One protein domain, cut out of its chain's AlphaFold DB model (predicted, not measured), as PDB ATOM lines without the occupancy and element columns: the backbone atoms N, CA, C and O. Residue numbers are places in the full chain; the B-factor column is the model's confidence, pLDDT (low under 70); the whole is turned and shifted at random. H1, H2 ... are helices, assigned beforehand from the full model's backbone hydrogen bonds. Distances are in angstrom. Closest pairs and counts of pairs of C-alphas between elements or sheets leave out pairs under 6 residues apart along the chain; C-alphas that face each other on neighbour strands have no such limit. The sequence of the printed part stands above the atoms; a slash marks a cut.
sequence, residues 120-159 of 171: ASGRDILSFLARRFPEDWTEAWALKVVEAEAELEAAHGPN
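AT A GLANCE: This is residues 120 to 159 of the 171 residues of an uncharacterized protein of Acidobacteria bacterium RBG_16_64_8 (UniProt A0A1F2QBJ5). Two helices make a helical hairpin with unequal arms: the shorter H1 runs one way, a link turns the chain round, and the longer H2 folds back beside it. H1 packs on the first part of H2, residues 139 to 146, and residues 151 to 157 at the far end stand free. The printed part has 40 residues, with two named helices in the order H1, H2 and no named strand, and its class is all helix. It is only just loose, close to compact, with a radius of gyration of the C-alphas of 11.1 A, and only just elongated, with spans of 31 by 16 by 10 A.

HOW THE PARTS SIT: H1, residues 123 to 132, and H2, residues 139 to 156, touch, with 6 pairs of C-alphas within 8 A. Their closest C-alphas are those of Leu 126 and Ala 142, 5.8 A apart. H2 touches H1 with residues 139 to 146 alone. The two run opposite ways at a shallow tilt of 27 degrees and form a helical hairpin, and their centres are 14.8 A apart. In both H1 and H2 every O i to N i+4 pair is within hydrogen-bond range.

IN THESE COORDINATES: H1 begins at C-alpha 123, at (-19.434, -43.225, -22.900), and ends at C-alpha 132, at (-30.561, -37.729, -15.837), 14.3 A away. H2 has 18 residues and measures 25.6 A from C-alpha 139 to C-alpha 156, the latter at (-15.354, -62.253, -28.203).

THE WHOLE: The two C-alphas farthest apart are those of Glu 135 and Gly 157, at 32.0 A, while those of Ala 120 and Asn 159, the first and last printed, are 11.1 A apart. The printed part has no cut, and the link from H1 to H2, 6 residues, is short. The mean pLDDT of the printed part is 77.2, and the model's confidence is under 70 at residues 120 to 122, 143 and 158 to 159.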
ATOM      1  N   ALA A 120     -19.939 -47.544 -31.206       51.56
ATOM      2  CA  ALA A 120     -18.581 -47.595 -30.646       51.56
ATOM      3  C   ALA A 120     -18.212 -46.487 -29.624       51.56
ATOM      4  O   ALA A 120     -17.087 -46.456 -29.134       51.56
ATOM      5  N   SER A 121     -19.105 -45.538 -29.308       61.56
ATOM      6  CA  SER A 121     -18.836 -44.449 -28.351       61.56
ATOM      7  C   SER A 121     -19.909 -44.365 -27.264       61.56
ATOM      8  O   SER A 121     -20.576 -43.345 -27.079       61.56
ATOM      9  N   GLY A 122     -20.083 -45.459 -26.529       67.38
ATOM     10  CA  GLY A 122     -21.093 -45.585 -25.488       67.38
ATOM     11  C   GLY A 122     -20.924 -44.651 -24.273       67.38
ATOM     12  O   GLY A 122     -21.885 -44.353 -23.556       67.38
ATOM     13  N   ARG A 123     -19.726 -44.096 -24.054       74.00
ATOM     14  CA  ARG A 123     -19.434 -43.225 -22.900       74.00
ATOM     15  C   ARG A 123     -20.357 -42.000 -22.801       74.00
ATOM     16  O   ARG A 123     -20.737 -41.621 -21.692       74.00
ATOM     17  N   ASP A 124     -20.760 -41.413 -23.927       81.00
ATOM     18  CA  ASP A 124     -21.673 -40.258 -23.943       81.00
ATOM     19  C   ASP A 124     -23.092 -40.638 -23.503       81.00
ATOM     20  O   ASP A 124     -23.758 -39.874 -22.802       81.00
ATOM     21  N   ILE A 125     -23.535 -41.847 -23.851       82.69
ATOM     22  CA  ILE A 125     -24.856 -42.365 -23.484       82.69
ATOM     23  C   ILE A 125     -24.905 -42.693 -21.992       82.69
ATOM     24  O   ILE A 125     -25.842 -42.284 -21.308       82.69
ATOM     25  N   LEU A 126     -23.874 -43.350 -21.459       82.75
ATOM     26  CA  LEU A 126     -23.786 -43.606 -20.020       82.75
ATOM     27  C   LEU A 126     -23.672 -42.305 -19.219       82.75
ATOM     28  O   LEU A 126     -24.307 -42.165 -18.176       82.75
ATOM     29  N   SER A 127     -22.938 -41.314 -19.736       84.06
ATOM     30  CA  SER A 127     -22.862 -39.980 -19.128       84.06
ATOM     31  C   SER A 127     -24.213 -39.258 -19.129       84.06
ATOM     32  O   SER A 127     -24.537 -38.537 -18.185       84.06
ATOM     33  N   PHE A 128     -25.011 -39.421 -20.188       85.19
ATOM     34  CA  PHE A 128     -26.380 -38.912 -20.241       85.19
ATOM     35  C   PHE A 128     -27.270 -39.593 -19.193       85.19
ATOM     36  O   PHE A 128     -27.948 -38.900 -18.431       85.19
ATOM     37  N   LEU A 129     -27.234 -40.928 -19.127       88.38
ATOM     38  CA  LEU A 129     -28.031 -41.712 -18.183       88.38
ATOM     39  C   LEU A 129     -27.688 -41.358 -16.734       88.38
ATOM     40  O   LEU A 129     -28.595 -41.039 -15.971       88.38
ATOM     41  N   ALA A 130     -26.402 -41.281 -16.387       88.75
ATOM     42  CA  ALA A 130     -25.968 -40.970 -15.028       88.75
ATOM     43  C   ALA A 130     -26.381 -39.571 -14.547       88.75
ATOM     44  O   ALA A 130     -26.724 -39.371 -13.383       88.75
ATOM     45  N   ARG A 131     -26.404 -38.579 -15.444       86.88
ATOM     46  CA  ARG A 131     -26.840 -37.218 -15.094       86.88
ATOM     47  C   ARG A 131     -28.352 -37.095 -14.971       86.88
ATOM     48  O   ARG A 131     -28.831 -36.281 -14.184       86.88
ATOM     49  N   ARG A 132     -29.100 -37.831 -15.794       85.50
ATOM     50  CA  ARG A 132     -30.561 -37.729 -15.837       85.50
ATOM     51  C   ARG A 132     -31.243 -38.616 -14.799       85.50
ATOM     52  O   ARG A 132     -32.243 -38.193 -14.227       85.50
ATOM     53  N   PHE A 133     -30.701 -39.804 -14.568       89.00
ATOM     54  CA  PHE A 133     -31.258 -40.838 -13.703       89.00
ATOM     55  C   PHE A 133     -30.229 -41.248 -12.638       89.00
ATOM     56  O   PHE A 133     -29.838 -42.408 -12.588       89.00
ATOM     57  N   PRO A 134     -29.752 -40.317 -11.793       87.81
ATOM     58  CA  PRO A 134     -28.625 -40.575 -10.894       87.81
ATOM     59  C   PRO A 134     -28.894 -41.662  -9.843       87.81
ATOM     60  O   PRO A 134     -27.946 -42.250  -9.331       87.81
ATOM     61  N   GLU A 135     -30.163 -41.923  -9.512       86.12
ATOM     62  CA  GLU A 135     -30.534 -42.989  -8.568       86.12
ATOM     63  C   GLU A 135     -30.417 -44.387  -9.187       86.12
ATOM     64  O   GLU A 135     -30.003 -45.322  -8.507       86.12
ATOM     65  N   ASP A 136     -30.709 -44.505 -10.483       84.06
ATOM     66  CA  ASP A 136     -30.632 -45.763 -11.232       84.06
ATOM     67  C   ASP A 136     -29.232 -45.961 -11.860       84.06
ATOM     68  O   ASP A 136     -28.747 -47.083 -11.997       84.06
ATOM     69  N   TRP A 137     -28.555 -44.864 -12.225       84.19
ATOM     70  CA  TRP A 137     -27.310 -44.834 -12.997       84.19
ATOM     71  C   TRP A 137     -26.239 -44.036 -12.259       84.19
ATOM     72  O   TRP A 137     -26.071 -42.834 -12.454       84.19
ATOM     73  N   THR A 138     -25.462 -44.705 -11.413       81.94
ATOM     74  CA  THR A 138     -24.306 -44.051 -10.784       81.94
ATOM     75  C   THR A 138     -23.128 -43.973 -11.758       81.94
ATOM     76  O   THR A 138     -22.932 -44.867 -12.583       81.94
ATOM     77  N   GLU A 139     -22.282 -42.941 -11.641       71.56
ATOM     78  CA  GLU A 139     -21.043 -42.848 -12.439       71.56
ATOM     79  C   GLU A 139     -20.130 -44.069 -12.226       71.56
ATOM     80  O   GLU A 139     -19.487 -44.545 -13.160       71.56
ATOM     81  N   ALA A 140     -20.128 -44.628 -11.012       74.25
ATOM     82  CA  ALA A 140     -19.396 -45.849 -10.692       74.25
ATOM     83  C   ALA A 140     -19.954 -47.080 -11.424       74.25
ATOM     84  O   ALA A 140     -19.189 -47.934 -11.866       74.25
ATOM     85  N   TRP A 141     -21.278 -47.187 -11.562       77.44
ATOM     86  CA  TRP A 141     -21.908 -48.260 -12.332       77.44
ATOM     87  C   TRP A 141     -21.614 -48.108 -13.831       77.44
ATOM     88  O   TRP A 141     -21.252 -49.083 -14.482       77.44
ATOM     89  N   ALA A 142     -21.663 -46.881 -14.359       70.50
ATOM     90  CA  ALA A 142     -21.309 -46.596 -15.748       70.50
ATOM     91  C   ALA A 142     -19.867 -47.015 -16.085       70.50
ATOM     92  O   ALA A 142     -19.634 -47.599 -17.141       70.50
ATOM     93  N   LEU A 143     -18.906 -46.761 -15.189       69.25
ATOM     94  CA  LEU A 143     -17.515 -47.173 -15.390       69.25
ATOM     95  C   LEU A 143     -17.380 -48.698 -15.503       69.25
ATOM     96  O   LEU A 143     -16.738 -49.177 -16.432       69.25
ATOM     97  N   LYS A 144     -18.058 -49.444 -14.621       75.19
ATOM     98  CA  LYS A 144     -18.060 -50.915 -14.648       75.19
ATOM     99  C   LYS A 144     -18.601 -51.477 -15.960       75.19
ATOM    100  O   LYS A 144     -18.088 -52.478 -16.439       75.19
ATOM    101  N   VAL A 145     -19.622 -50.847 -16.544       75.56
ATOM    102  CA  VAL A 145     -20.165 -51.280 -17.842       75.56
ATOM    103  C   VAL A 145     -19.158 -51.077 -18.966       75.56
ATOM    104  O   VAL A 145     -19.000 -51.966 -19.790       75.56
ATOM    105  N   VAL A 146     -18.450 -49.944 -18.980       71.88
ATOM    106  CA  VAL A 146     -17.408 -49.674 -19.987       71.88
ATOM    107  C   VAL A 146     -16.244 -50.658 -19.857       71.88
ATOM    108  O   VAL A 146     -15.712 -51.119 -20.861       71.88
ATOM    109  N   GLU A 147     -15.841 -50.977 -18.626       74.62
ATOM    110  CA  GLU A 147     -14.798 -51.974 -18.359       74.62
ATOM    111  C   GLU A 147     -15.238 -53.370 -18.822       74.62
ATOM    112  O   GLU A 147     -14.510 -54.014 -19.573       74.62
ATOM    113  N   ALA A 148     -16.455 -53.794 -18.466       74.94
ATOM    114  CA  ALA A 148     -17.013 -55.077 -18.887       74.94
ATOM    115  C   ALA A 148     -17.179 -55.183 -20.414       74.94
ATOM    116  O   ALA A 148     -16.891 -56.225 -20.990       74.94
ATOM    117  N   GLU A 149     -17.606 -54.112 -21.089       70.31
ATOM    118  CA  GLU A 149     -17.677 -54.059 -22.555       70.31
ATOM    119  C   GLU A 149     -16.295 -54.260 -23.187       70.31
ATOM    120  O   GLU A 149     -16.158 -55.071 -24.100       70.31
ATOM    121  N   ALA A 150     -15.262 -53.583 -22.677       73.75
ATOM    122  CA  ALA A 150     -13.897 -53.735 -23.173       73.75
ATOM    123  C   ALA A 150     -13.351 -55.157 -22.951       73.75
ATOM    124  O   ALA A 150     -12.653 -55.692 -23.814       73.75
ATOM    125  N   GLU A 151     -13.681 -55.783 -21.817       78.62
ATOM    126  CA  GLU A 151     -13.343 -57.183 -21.538       78.62
ATOM    127  C   GLU A 151     -14.056 -58.144 -22.500       78.62
ATOM    128  O   GLU A 151     -13.418 -59.038 -23.060       78.62
ATOM    129  N   LEU A 152     -15.357 -57.945 -22.739       73.88
ATOM    130  CA  LEU A 152     -16.152 -58.771 -23.652       73.88
ATOM    131  C   LEU A 152     -15.715 -58.597 -25.108       73.88
ATOM    132  O   LEU A 152     -15.604 -59.585 -25.831       73.88
ATOM    133  N   GLU A 153     -15.401 -57.375 -25.536       75.62
ATOM    134  CA  GLU A 153     -14.846 -57.108 -26.862       75.62
ATOM    135  C   GLU A 153     -13.458 -57.745 -27.023       75.62
ATOM    136  O   GLU A 153     -13.176 -58.353 -28.057       75.62
ATOM    137  N   ALA A 154     -12.607 -57.692 -25.992       78.12
ATOM    138  CA  ALA A 154     -11.318 -58.382 -26.000       78.12
ATOM    139  C   ALA A 154     -11.468 -59.914 -26.066       78.12
ATOM    140  O   ALA A 154     -10.647 -60.580 -26.699       78.12
ATOM    141  N   ALA A 155     -12.506 -60.475 -25.435       79.62
ATOM    142  CA  ALA A 155     -12.748 -61.916 -25.374       79.62
ATOM    143  C   ALA A 155     -13.461 -62.484 -26.616       79.62
ATOM    144  O   ALA A 155     -13.130 -63.580 -27.069       79.62
ATOM    145  N   HIS A 156     -14.431 -61.757 -27.172       76.38
ATOM    146  CA  HIS A 156     -15.354 -62.253 -28.203       76.38
ATOM    147  C   HIS A 156     -15.294 -61.455 -29.516       76.38
ATOM    148  O   HIS A 156     -15.985 -61.786 -30.482       76.38
ATOM    149  N   GLY A 157     -14.451 -60.423 -29.582       72.88
ATOM    150  CA  GLY A 157     -14.345 -59.522 -30.723       72.88
ATOM    151  C   GLY A 157     -15.471 -58.476 -30.780       72.88
ATOM    152  O   GLY A 157     -16.364 -58.445 -29.934       72.88
ATOM    153  N   PRO A 158     -15.478 -57.615 -31.810       69.50
ATOM    154  CA  PRO A 158     -16.362 -56.444 -31.898       69.50
ATOM    155  C   PRO A 158     -17.859 -56.760 -32.075       69.50
ATOM    156  O   PRO A 158     -18.673 -55.842 -32.104       69.50
ATOM    157  N   ASN A 159     -18.245 -58.037 -32.193       69.94
ATOM    158  CA  ASN A 159     -19.643 -58.480 -32.264       69.94
ATOM    159  C   ASN A 159     -20.049 -59.340 -31.051       69.94
ATOM    160  O   ASN A 159     -20.891 -60.233 -31.157       69.94
TER     161      ASN A 159